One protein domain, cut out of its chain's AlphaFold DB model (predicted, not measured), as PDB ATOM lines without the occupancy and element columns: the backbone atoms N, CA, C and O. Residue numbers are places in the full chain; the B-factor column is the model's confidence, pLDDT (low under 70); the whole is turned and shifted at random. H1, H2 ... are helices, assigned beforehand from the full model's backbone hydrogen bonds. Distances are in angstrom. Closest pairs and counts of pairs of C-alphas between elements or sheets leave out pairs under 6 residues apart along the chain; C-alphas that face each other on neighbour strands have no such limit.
ATOM      1  N   VAL A 250       6.359 -32.510  53.060       84.25
ATOM      2  CA  VAL A 250       7.772 -32.137  52.896       84.25
ATOM      3  C   VAL A 250       8.294 -32.609  51.539       84.25
ATOM      4  O   VAL A 250       8.830 -31.810  50.770       84.25
ATOM      5  N   ALA A 251       8.052 -33.875  51.188       84.44
ATOM      6  CA  ALA A 251       8.446 -34.435  49.894       84.44
ATOM      7  C   ALA A 251       7.709 -33.762  48.724       84.44
ATOM      8  O   ALA A 251       8.305 -33.470  47.687       84.44
ATOM      9  N   ARG A 252       6.422 -33.439  48.907       87.75
ATOM     10  CA  ARG A 252       5.631 -32.705  47.912       87.75
ATOM     11  C   ARG A 252       6.169 -31.295  47.677       87.75
ATOM     12  O   ARG A 252       6.270 -30.882  46.525       87.75
ATOM     13  N   LYS A 253       6.492 -30.570  48.751       88.50
ATOM     14  CA  LYS A 253       7.029 -29.209  48.663       88.50
ATOM     15  C   LYS A 253       8.362 -29.191  47.918       88.50
ATOM     16  O   LYS A 253       8.545 -28.345  47.056       88.50
ATOM     17  N   LEU A 254       9.232 -30.172  48.167       89.38
ATOM     18  CA  LEU A 254      10.492 -30.309  47.436       89.38
ATOM     19  C   LEU A 254      10.279 -30.433  45.919       89.38
ATOM     20  O   LEU A 254      10.944 -29.742  45.155       89.38
ATOM     21  N   VAL A 255       9.348 -31.288  45.482       88.44
ATOM     22  CA  VAL A 255       9.042 -31.464  44.049       88.44
ATOM     23  C   VAL A 255       8.426 -30.194  43.451       88.44
ATOM     24  O   VAL A 255       8.766 -29.829  42.330       88.44
ATOM     25  N   ASP A 256       7.548 -29.504  44.184       89.31
ATOM     26  CA  ASP A 256       6.947 -28.241  43.733       89.31
ATOM     27  C   ASP A 256       8.015 -27.119  43.601       89.31
ATOM     28  O   ASP A 256       8.019 -26.396  42.601       89.31
ATOM     29  N   ASP A 257       8.963 -27.022  44.543       89.94
ATOM     30  CA  ASP A 257      10.065 -26.043  44.535       89.94
ATOM     31  C   ASP A 257      11.067 -26.316  43.397       89.94
ATOM     32  O   ASP A 257      11.471 -25.401  42.674       89.94
ATOM     33  N   LEU A 258      11.444 -27.586  43.194       87.81
ATOM     34  CA  LEU A 258      12.298 -28.001  42.075       87.81
ATOM     35  C   LEU A 258      11.599 -27.753  40.737       87.81
ATOM     36  O   LEU A 258      12.220 -27.254  39.799       87.81
ATOM     37  N   PHE A 259      10.295 -28.015  40.651       88.62
ATOM     38  CA  PHE A 259       9.519 -27.713  39.457       88.62
ATOM     39  C   PHE A 259       9.563 -26.230  39.096       88.62
ATOM     40  O   PHE A 259       9.881 -25.911  37.951       88.62
ATOM     41  N   GLU A 260       9.316 -25.319  40.040       85.81
ATOM     42  CA  GLU A 260       9.422 -23.883  39.759       85.81
ATOM     43  C   GLU A 260      10.853 -23.461  39.404       85.81
ATOM     44  O   GLU A 260      11.035 -22.731  38.430       85.81
ATOM     45  N   GLN A 261      11.874 -23.984  40.094       86.31
ATOM     46  CA  GLN A 261      13.281 -23.667  39.813       86.31
ATOM     47  C   GLN A 261      13.727 -24.106  38.408       86.31
ATOM     48  O   GLN A 261      14.432 -23.377  37.706       86.31
ATOM     49  N   TYR A 262      13.364 -25.314  37.973       83.00
ATOM     50  CA  TYR A 262      13.724 -25.791  36.634       83.00
ATOM     51  C   TYR A 262      12.923 -25.063  35.554       83.00
ATOM     52  O   TYR A 262      13.480 -24.719  34.507       83.00
ATOM     53  N   PHE A 263      11.648 -24.765  35.822       81.38
ATOM     54  CA  PHE A 263      10.785 -24.043  34.893       81.38
ATOM     55  C   PHE A 263      11.225 -22.583  34.710       81.38
ATOM     56  O   PHE A 263      11.242 -22.105  33.576       81.38
ATOM     57  N   SER A 264      11.647 -21.885  35.775       81.25
ATOM     58  CA  SER A 264      12.196 -20.521  35.689       81.25
ATOM     59  C   SER A 264      13.510 -20.468  34.907       81.25
ATOM     60  O   SER A 264      13.796 -19.479  34.242       81.25
ATOM     61  N   ASN A 265      14.284 -21.555  34.944       80.69
ATOM     62  CA  ASN A 265      15.568 -21.681  34.258       80.69
ATOM     63  C   ASN A 265      15.458 -22.274  32.839       80.69
ATOM     64  O   ASN A 265      16.484 -22.514  32.202       80.69
ATOM     65  N   GLY A 266      14.245 -22.563  32.347       79.12
ATOM     66  CA  GLY A 266      14.020 -23.151  31.021       79.12
ATOM     67  C   GLY A 266      14.560 -24.577  30.853       79.12
ATOM     68  O   GLY A 266      14.735 -25.043  29.727       79.12
ATOM     69  N   LYS A 267      14.845 -25.284  31.953       78.81
ATOM     70  CA  LYS A 267      15.379 -26.651  31.933       78.81
ATOM     71  C   LYS A 267      14.255 -27.672  32.074       78.81
ATOM     72  O   LYS A 267      13.299 -27.479  32.821       78.81
ATOM     73  N   LYS A 268      14.384 -28.800  31.372       75.88
ATOM     74  CA  LYS A 268      13.457 -29.929  31.514       75.88
ATOM     75  C   LYS A 268      13.763 -30.657  32.822       75.88
ATOM     76  O   LYS A 268      14.840 -31.227  32.959       75.88
ATOM     77  N   LEU A 269      12.817 -30.623  33.754       78.06
ATOM     78  CA  LEU A 269      12.894 -31.365  35.009       78.06
ATOM     79  C   LEU A 269      12.898 -32.871  34.717       78.06
ATOM     80  O   LEU A 269      12.045 -33.352  33.959       78.06
ATOM     81  N   ARG A 270      13.858 -33.603  35.288       84.19
ATOM     82  CA  ARG A 270      13.950 -35.055  35.138       84.19
ATOM     83  C   ARG A 270      13.596 -35.737  36.471       84.19
ATOM     84  O   ARG A 270      14.210 -35.403  37.480       84.19
ATOM     85  N   PRO A 271      12.612 -36.657  36.514       84.81
ATOM     86  CA  PRO A 271      12.144 -37.239  37.779       84.81
ATOM     87  C   PRO A 271      13.212 -38.042  38.547       84.81
ATOM     88  O   PRO A 271      13.111 -38.186  39.760       84.81
ATOM     89  N   ASP A 272      14.234 -38.545  37.855       84.38
ATOM     90  CA  ASP A 272      15.413 -39.217  38.417       84.38
ATOM     91  C   ASP A 272      16.307 -38.262  39.219       84.38
ATOM     92  O   ASP A 272      16.818 -38.635  40.276       84.38
ATOM     93  N   GLU A 273      16.462 -37.014  38.767       85.06
ATOM     94  CA  GLU A 273      17.204 -35.990  39.510       85.06
ATOM     95  C   GLU A 273      16.467 -35.592  40.795       85.06
ATOM     96  O   GLU A 273      17.094 -35.434  41.843       85.06
ATOM     97  N   ASP A 274      15.139 -35.487  40.735       84.69
ATOM     98  CA  ASP A 274      14.298 -35.169  41.891       84.69
ATOM     99  C   ASP A 274      14.299 -36.303  42.918       84.69
ATOM    100  O   ASP A 274      14.416 -36.052  44.118       84.69
ATOM    101  N   GLU A 275      14.232 -37.557  42.460       87.38
ATOM    102  CA  GLU A 275      14.352 -38.719  43.338       87.38
ATOM    103  C   GLU A 275      15.727 -38.751  44.016       87.38
ATOM    104  O   GLU A 275      15.817 -38.979  45.226       87.38
ATOM    105  N   LYS A 276      16.801 -38.467  43.269       88.19
ATOM    106  CA  LYS A 276      18.159 -38.382  43.815       88.19
ATOM    107  C   LYS A 276      18.269 -37.286  44.879       88.19
ATOM    108  O   LYS A 276      18.696 -37.577  45.994       88.19
ATOM    109  N   ARG A 277      17.799 -36.066  44.595       84.81
ATOM    110  CA  ARG A 277      17.802 -34.950  45.563       84.81
ATOM    111  C   ARG A 277      16.946 -35.230  46.795       84.81
ATOM    112  O   ARG A 277      17.278 -34.797  47.895       84.81
ATOM    113  N   MET A 278      15.850 -35.968  46.631       86.50
ATOM    114  CA  MET A 278      14.999 -36.387  47.742       86.50
ATOM    115  C   MET A 278      15.677 -37.451  48.619       86.50
ATOM    116  O   MET A 278      15.429 -37.499  49.821       86.50
ATOM    117  N   ARG A 279      16.554 -38.287  48.044       84.75
ATOM    118  CA  ARG A 279      17.374 -39.260  48.788       84.75
ATOM    119  C   ARG A 279      18.566 -38.625  49.506       84.75
ATOM    120  O   ARG A 279      18.931 -39.123  50.568       84.75
ATOM    121  N   GLU A 280      19.140 -37.561  48.946       86.94
ATOM    122  CA  GLU A 280      20.248 -36.775  49.525       86.94
ATOM    123  C   GLU A 280      19.819 -35.938  50.741       86.94
ATOM    124  O   GLU A 280      20.650 -35.510  51.540       86.94
ATOM    125  N   ARG A 281      18.514 -35.715  50.899       85.56
ATOM    126  CA  ARG A 281      17.928 -34.982  52.016       85.56
ATOM    127  C   ARG A 281      17.726 -35.867  53.247       85.56
ATOM    128  O   ARG A 281      16.933 -36.808  53.230       85.56
ATOM    129  N   ASN A 282      18.426 -35.525  54.330       81.75
ATOM    130  CA  ASN A 282      18.304 -36.192  55.634       81.75
ATOM    131  C   ASN A 282      17.013 -35.804  56.381       81.75
ATOM    132  O   ASN A 282      16.601 -36.508  57.297       81.75
ATOM    133  N   ASP A 283      16.365 -34.710  55.974       82.56
ATOM    134  CA  ASP A 283      15.085 -34.207  56.488       82.56
ATOM    135  C   ASP A 283      13.861 -35.001  55.990       82.56
ATOM    136  O   ASP A 283      12.757 -34.783  56.483       82.56
ATOM    137  N   ILE A 284      14.036 -35.932  55.041       83.75
ATOM    138  CA  ILE A 284      12.958 -36.761  54.484       83.75
ATOM    139  C   ILE A 284      13.229 -38.228  54.818       83.75
ATOM    140  O   ILE A 284      14.117 -38.867  54.235       83.75
ATOM    141  N   LEU A 285      12.431 -38.788  55.731       83.88
ATOM    142  CA  LEU A 285      12.549 -40.193  56.117       83.88
ATOM    143  C   LEU A 285      12.307 -41.101  54.902       83.88
ATOM    144  O   LEU A 285      11.484 -40.769  54.046       83.88
ATOM    145  N   PRO A 286      12.937 -42.288  54.825       81.75
ATOM    146  CA  PRO A 286      12.738 -43.217  53.712       81.75
ATOM    147  C   PRO A 286      11.263 -43.528  53.410       81.75
ATOM    148  O   PRO A 286      10.889 -43.616  52.245       81.75
ATOM    149  N   ALA A 287      10.416 -43.613  54.443       79.81
ATOM    150  CA  ALA A 287       8.975 -43.849  54.315       79.81
ATOM    151  C   ALA A 287       8.179 -42.651  53.748       79.81
ATOM    152  O   ALA A 287       7.044 -42.821  53.310       79.81
ATOM    153  N   GLN A 288       8.760 -41.449  53.755       82.19
ATOM    154  CA  GLN A 288       8.154 -40.206  53.261       82.19
ATOM    155  C   GLN A 288       8.575 -39.871  51.824       82.19
ATOM    156  O   GLN A 288       8.029 -38.947  51.219       82.19
ATOM    157  N   ARG A 289       9.550 -40.603  51.265       83.81
ATOM    158  CA  ARG A 289      10.075 -40.351  49.921       83.81
ATOM    159  C   ARG A 289       9.039 -40.718  48.866       83.81
ATOM    160  O   ARG A 289       8.435 -41.789  48.905       83.81
ATOM    161  N   MET A 290       8.863 -39.828  47.895       85.44
ATOM    162  CA  MET A 290       8.081 -40.115  46.703       85.44
ATOM    163  C   MET A 290       8.895 -41.008  45.766       85.44
ATOM    164  O   MET A 290      10.074 -40.756  45.524       85.44
ATOM    165  N   THR A 291       8.265 -42.044  45.218       85.69
ATOM    166  CA  THR A 291       8.890 -42.883  44.190       85.69
ATOM    167  C   THR A 291       8.976 -42.136  42.859       85.69
ATOM    168  O   THR A 291       8.211 -41.197  42.617       85.69
ATOM    169  N   PHE A 292       9.844 -42.593  41.953       85.94
ATOM    170  CA  PHE A 292       9.954 -42.072  40.588       85.94
ATOM    171  C   PHE A 292       8.589 -41.837  39.912       85.94
ATOM    172  O   PHE A 292       8.317 -40.765  39.369       85.94
ATOM    173  N   ASP A 293       7.685 -42.819  39.987       80.81
ATOM    174  CA  ASP A 293       6.353 -42.733  39.383       80.81
ATOM    175  C   ASP A 293       5.456 -41.684  40.041       80.81
ATOM    176  O   ASP A 293       4.668 -41.013  39.366       80.81
ATOM    177  N   GLN A 294       5.576 -41.517  41.358       85.12
ATOM    178  CA  GLN A 294       4.840 -40.504  42.108       85.12
ATOM    179  C   GLN A 294       5.342 -39.097  41.768       85.12
ATOM    180  O   GLN A 294       4.527 -38.193  41.565       85.12
ATOM    181  N   ILE A 295       6.660 -38.928  41.628       86.56
ATOM    182  CA  ILE A 295       7.299 -37.683  41.182       86.56
ATOM    183  C   ILE A 295       6.858 -37.358  39.751       86.56
ATOM    184  O   ILE A 295       6.326 -36.277  39.496       86.56
ATOM    185  N   ARG A 296       6.951 -38.321  38.826       85.44
ATOM    186  CA  ARG A 296       6.498 -38.171  37.434       85.44
ATOM    187  C   ARG A 296       5.033 -37.732  37.352       85.44
ATOM    188  O   ARG A 296       4.721 -36.785  36.634       85.44
ATOM    189  N   ASN A 297       4.141 -38.373  38.110       85.31
ATOM    190  CA  ASN A 297       2.718 -38.016  38.151       85.31
ATOM    191  C   ASN A 297       2.460 -36.625  38.758       85.31
ATOM    192  O   ASN A 297       1.520 -35.928  38.362       85.31
ATOM    193  N   ARG A 298       3.280 -36.189  39.719       86.94
ATOM    194  CA  ARG A 298       3.182 -34.843  40.293       86.94
ATOM    195  C   ARG A 298       3.591 -33.783  39.273       86.94
ATOM    196  O   ARG A 298       2.831 -32.838  39.065       86.94
ATOM    197  N   ILE A 299       4.713 -33.983  38.587       85.50
ATOM    198  CA  ILE A 299       5.228 -33.072  37.555       85.50
ATOM    199  C   ILE A 299       4.222 -32.913  36.408       85.50
ATOM    200  O   ILE A 299       3.930 -31.791  35.992       85.50
ATOM    201  N   THR A 300       3.628 -34.005  35.917       82.75
ATOM    202  CA  THR A 300       2.608 -33.933  34.853       82.75
ATOM    203  C   THR A 300       1.365 -33.158  35.293       82.75
ATOM    204  O   THR A 300       0.804 -32.394  34.506       82.75
ATOM    205  N   THR A 301       0.966 -33.289  36.561       84.69
ATOM    206  CA  THR A 301      -0.148 -32.521  37.137       84.69
ATOM    207  C   THR A 301       0.177 -31.026  37.217       84.69
ATOM    208  O   THR A 301      -0.653 -30.205  36.834       84.69
ATOM    209  N   LEU A 302       1.385 -30.656  37.655       84.00
ATOM    210  CA  LEU A 302       1.829 -29.257  37.715       84.00
ATOM    211  C   LEU A 302       1.911 -28.623  36.318       84.00
ATOM    212  O   LEU A 302       1.450 -27.499  36.117       84.00
ATOM    213  N   LEU A 303       2.406 -29.365  35.323       81.88
ATOM    214  CA  LEU A 303       2.427 -28.921  33.926       81.88
ATOM    215  C   LEU A 303       1.020 -28.669  33.376       81.88
ATOM    216  O   LEU A 303       0.812 -27.681  32.669       81.88
ATOM    217  N   SER A 304       0.050 -29.534  33.689       79.38
ATOM    218  CA  SER A 304      -1.333 -29.342  33.234       79.38
ATOM    219  C   SER A 304      -1.974 -28.115  33.890       79.38
ATOM    220  O   SER A 304      -2.600 -27.314  33.196       79.38
ATOM    221  N   GLN A 305      -1.733 -27.899  35.187       82.06
ATOM    222  CA  GLN A 305      -2.216 -26.727  35.922       82.06
ATOM    223  C   GLN A 305      -1.614 -25.421  35.391       82.06
ATOM    224  O   GLN A 305      -2.342 -24.448  35.198       82.06
ATOM    225  N   LYS A 306      -0.310 -25.400  35.092       80.31
ATOM    226  CA  LYS A 306       0.375 -24.215  34.551       80.31
ATOM    227  C   LYS A 306      -0.088 -23.898  33.126       80.31
ATOM    228  O   LYS A 306      -0.381 -22.741  32.832       80.31
ATOM    229  N   LYS A 307      -0.270 -24.918  32.272       75.88
ATOM    230  CA  LYS A 307      -0.884 -24.762  30.937       75.88
ATOM    231  C   LYS A 307      -2.314 -24.222  31.022       75.88
ATOM    232  O   LYS A 307      -2.682 -23.347  30.243       75.88
ATOM    233  N   GLU A 308      -3.116 -24.710  31.964       75.31
ATOM    234  CA  GLU A 308      -4.484 -24.231  32.192       75.31
ATOM    235  C   GLU A 308      -4.505 -22.773  32.681       75.31
ATOM    236  O   GLU A 308      -5.314 -21.971  32.217       75.31
ATOM    237  N   HIS A 309      -3.588 -22.394  33.575       75.12
ATOM    238  CA  HIS A 309      -3.455 -21.016  34.046       75.12
ATOM    239  C   HIS A 309      -3.046 -20.061  32.914       75.12
ATOM    240  O   HIS A 309      -3.698 -19.039  32.712       75.12
ATOM    241  N   GLN A 310      -2.058 -20.442  32.096       66.44
ATOM    242  CA  GLN A 310      -1.659 -19.680  30.909       66.44
ATOM    243  C   GLN A 310      -2.800 -19.555  29.889       66.44
ATOM    244  O   GLN A 310      -3.030 -18.473  29.349       66.44
ATOM    245  N   ARG A 311      -3.579 -20.625  29.663       63.88
ATOM    246  CA  ARG A 311      -4.788 -20.575  28.819       63.88
ATOM    247  C   ARG A 311      -5.835 -19.607  29.370       63.88
ATOM    248  O   ARG A 311      -6.458 -18.892  28.586       63.88
ATOM    249  N   LYS A 312      -6.017 -19.538  30.692       69.06
ATOM    250  CA  LYS A 312      -6.943 -18.594  31.341       69.06
ATOM    251  C   LYS A 312      -6.462 -17.147  31.263       69.06
ATOM    252  O   LYS A 312      -7.274 -16.276  30.963       69.06
ATOM    253  N   GLU A 313      -5.176 -16.872  31.464       62.34
ATOM    254  CA  GLU A 313      -4.625 -15.520  31.297       62.34
ATOM    255  C   GLU A 313      -4.701 -15.041  29.843       62.34
ATOM    256  O   GLU A 313      -5.154 -13.923  29.578       62.34
ATOM    257  N   HIS A 314      -4.333 -15.900  28.890       54.50
ATOM    258  CA  HIS A 314      -4.413 -15.588  27.465       54.50
ATOM    259  C   HIS A 314      -5.870 -15.427  27.006       54.50
ATOM    260  O   HIS A 314      -6.197 -14.486  26.281       54.50
ATOM    261  N   GLY A 315      -6.771 -16.284  27.492       58.38
ATOM    262  CA  GLY A 315      -8.211 -16.172  27.268       58.38
ATOM    263  C   GLY A 315      -8.814 -14.905  27.882       58.38
ATOM    264  O   GLY A 315      -9.675 -14.287  27.266       58.38
ATOM    265  N   ASN A 316      -8.339 -14.459  29.048       60.06
ATOM    266  CA  ASN A 316      -8.780 -13.209  29.675       60.06
ATOM    267  C   ASN A 316      -8.257 -11.959  28.956       60.06
ATOM    268  O   ASN A 316      -8.956 -10.945  28.932       60.06
ATOM    269  N   ARG A 317      -7.064 -12.006  28.346       56.16
ATOM    270  CA  ARG A 317      -6.599 -10.940  27.440       56.16
ATOM    271  C   ARG A 317      -7.454 -10.890  26.179       56.16
ATOM    272  O   ARG A 317      -7.926  -9.816  25.823       56.16
ATOM    273  N   GLN A 318      -7.736 -12.042  25.571       52.12
ATOM    274  CA  GLN A 318      -8.571 -12.130  24.371       52.12
ATOM    275  C   GLN A 318     -10.016 -11.680  24.646       52.12
ATOM    276  O   GLN A 318     -10.563 -10.894  23.882       52.12
ATOM    277  N   ARG A 319     -10.603 -12.052  25.794       58.09
ATOM    278  CA  ARG A 319     -11.910 -11.532  26.237       58.09
ATOM    279  C   ARG A 319     -11.901 -10.027  26.475       58.09
ATOM    280  O   ARG A 319     -12.911  -9.397  26.208       58.09
ATOM    281  N   ARG A 320     -10.798  -9.444  26.955       57.75
ATOM    282  CA  ARG A 320     -10.672  -7.981  27.075       57.75
ATOM    283  C   ARG A 320     -10.651  -7.296  25.710       57.75
ATOM    284  O   ARG A 320     -11.301  -6.273  25.572       57.75
ATOM    285  N   TYR A 321      -9.976  -7.872  24.713       52.75
ATOM    286  CA  TYR A 321     -10.004  -7.363  23.335       52.75
ATOM    287  C   TYR A 321     -11.383  -7.497  22.691       52.75
ATOM    288  O   TYR A 321     -11.884  -6.521  22.149       52.75
ATOM    289  N   VAL A 322     -12.009  -8.672  22.791       59.44
ATOM    290  CA  VAL A 322     -13.361  -8.906  22.263       59.44
ATOM    291  C   VAL A 322     -14.364  -7.999  22.960       59.44
ATOM    292  O   VAL A 322     -15.143  -7.358  22.282       59.44
ATOM    293  N   LYS A 323     -14.282  -7.849  24.288       65.00
ATOM    294  CA  LYS A 323     -15.148  -6.931  25.029       65.00
ATOM    295  C   LYS A 323     -14.923  -5.471  24.629       65.00
ATOM    296  O   LYS A 323     -15.895  -4.762  24.472       65.00
ATOM    297  N   LEU A 324     -13.682  -5.026  24.412       57.84
ATOM    298  CA  LEU A 324     -13.407  -3.661  23.946       57.84
ATOM    299  C   LEU A 324     -13.949  -3.418  22.527       57.84
ATOM    300  O   LEU A 324     -14.379  -2.315  22.220       57.84
ATOM    301  N   ILE A 325     -13.915  -4.438  21.663       55.94
ATOM    302  CA  ILE A 325     -14.471  -4.380  20.305       55.94
ATOM    303  C   ILE A 325     -16.001  -4.424  20.347       55.94
ATOM    304  O   ILE A 325     -16.621  -3.633  19.653       55.94
ATOM    305  N   ASP A 326     -16.598  -5.286  21.170       57.47
ATOM    306  CA  ASP A 326     -18.048  -5.369  21.370       57.47
ATOM    307  C   ASP A 326     -18.591  -4.104  22.032       57.47
ATOM    308  O   ASP A 326     -19.665  -3.651  21.665       57.47
ATOM    309  N   ASP A 327     -17.870  -3.528  22.996       60.00
ATOM    310  CA  ASP A 327     -18.226  -2.254  23.618       60.00
ATOM    311  C   ASP A 327     -18.044  -1.119  22.596       60.00
ATOM    312  O   ASP A 327     -18.931  -0.299  22.473       60.00
ATOM    313  N   PHE A 328     -17.016  -1.135  21.738       54.00
ATOM    314  CA  PHE A 328     -16.888  -0.168  20.636       54.00
ATOM    315  C   PHE A 328     -17.981  -0.316  19.562       54.00
ATOM    316  O   PHE A 328     -18.484   0.677  19.043       54.00
ATOM    317  N   GLU A 329     -18.358  -1.542  19.191       52.06
ATOM    318  CA  GLU A 329     -19.465  -1.797  18.265       52.06
ATOM    319  C   GLU A 329     -20.820  -1.454  18.894       52.06
ATOM    320  O   GLU A 329     -21.703  -0.981  18.177       52.06
ATOM    321  N   ARG A 330     -20.971  -1.646  20.213       60.03
ATOM    322  CA  ARG A 330     -22.157  -1.250  20.980       60.03
ATOM    323  C   ARG A 330     -22.233   0.258  21.148       60.03
ATOM    324  O   ARG A 330     -23.280   0.791  20.836       60.03
ATOM    325  N   ASP A 331     -21.152   0.946  21.498       53.22
ATOM    326  CA  ASP A 331     -21.086   2.410  21.590       53.22
ATOM    327  C   ASP A 331     -21.417   3.039  20.227       53.22
ATOM    328  O   ASP A 331     -22.247   3.936  20.130       53.22
ATOM    329  N   LEU A 332     -20.898   2.474  19.129       51.34
ATOM    330  CA  LEU A 332     -21.265   2.881  17.764       51.34
ATOM    331  C   LEU A 332     -22.728   2.582  17.381       51.34
ATOM    332  O   LEU A 332     -23.213   3.126  16.381       51.34
ATOM    333  N   ALA A 333     -23.405   1.680  18.094       54.41
ATOM    334  CA  ALA A 333     -24.806   1.320  17.881       54.41
ATOM    335  C   ALA A 333     -25.767   2.046  18.846       54.41
ATOM    336  O   ALA A 333     -26.897   2.329  18.449       54.41
ATOM    337  N   GLU A 334     -25.320   2.364  20.064       54.25
ATOM    338  CA  GLU A 334     -26.051   3.050  21.138       54.25
ATOM    339  C   GLU A 334     -25.912   4.578  21.070       54.25
ATOM    340  O   GLU A 334     -26.852   5.260  21.462       54.25
ATOM    341  N   GLU A 335     -24.872   5.148  20.439       48.56
ATOM    342  CA  GLU A 335     -24.796   6.587  20.080       48.56
ATOM    343  C   GLU A 335     -25.815   7.006  18.985       48.56
ATOM    344  O   GLU A 335     -25.663   8.001  18.269       48.56
ATOM    345  N   GLY A 336     -26.924   6.275  18.864       44.72
ATOM    346  CA  GLY A 336     -28.168   6.764  18.290       44.72
ATOM    347  C   GLY A 336     -28.848   7.778  19.216       44.72
ATOM    348  O   GLY A 336     -29.893   7.470  19.762       44.72
ATOM    349  N   ILE A 337     -28.235   8.959  19.354       42.72
ATOM    350  CA  ILE A 337     -28.784  10.271  19.755       42.72
ATOM    351  C   ILE A 337     -29.923  10.230  20.797       42.72
ATOM    352  O   ILE A 337     -31.089  10.027  20.450       42.72
TER     353      ILE A 337
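Overview. This is residues 250 to 337 of the 704 residues of the protein "G protein-coupled receptor" of Pristionchus pacificus (UniProt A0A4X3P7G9). A small head is made of two shorter helices, H1 and H2, packed steeply on the first turns of one very long helix, H3, whose remainder sticks out as an arm from residue 304 on. The arm makes the length, and the spans are 76 by 23 by 20 A. The printed part has 88 residues with three named helices, H1, H2, H3 in chain order, and no named strand: the class is all helix. The whole is extended, with a radius of gyration of the C-alphas of 22.1 A.

Arrangement. H1, residues 250 to 264, touches H2, residues 271 to 280, at a steep tilt of 51 degrees, opposite ways; the closest C-alphas, of Val 255 and Asp 274, are 6.8 A apart. H3, residues 292 to 334, touches H2 with residues 292 to 296 alone, the closest C-alphas being those of Pro 271 and Arg 296, 5.7 A. Residues 255 to 259 of H1 touch H3; the closest C-alphas are those of Val 255 and Ile 295, 7.1 A. In H1, H2 and H3 every O i to N i+4 pair is within hydrogen-bond range.

Along the chain. H1 begins at C-alpha 250 (7.772, -32.137, 52.896) and is 21.2 A long; H2 is 14.3 A long. H3, 60.9 A, ends at C-alpha 334 (-26.051, 3.050, 21.138).

Size, cuts and confidence. The C-alphas farthest apart, of Pro 286 and Ile 337, are 75.8 A apart. The printed part has no cut. The link H2 to H3 is long. Residues 310 to 337 have pLDDT under 70.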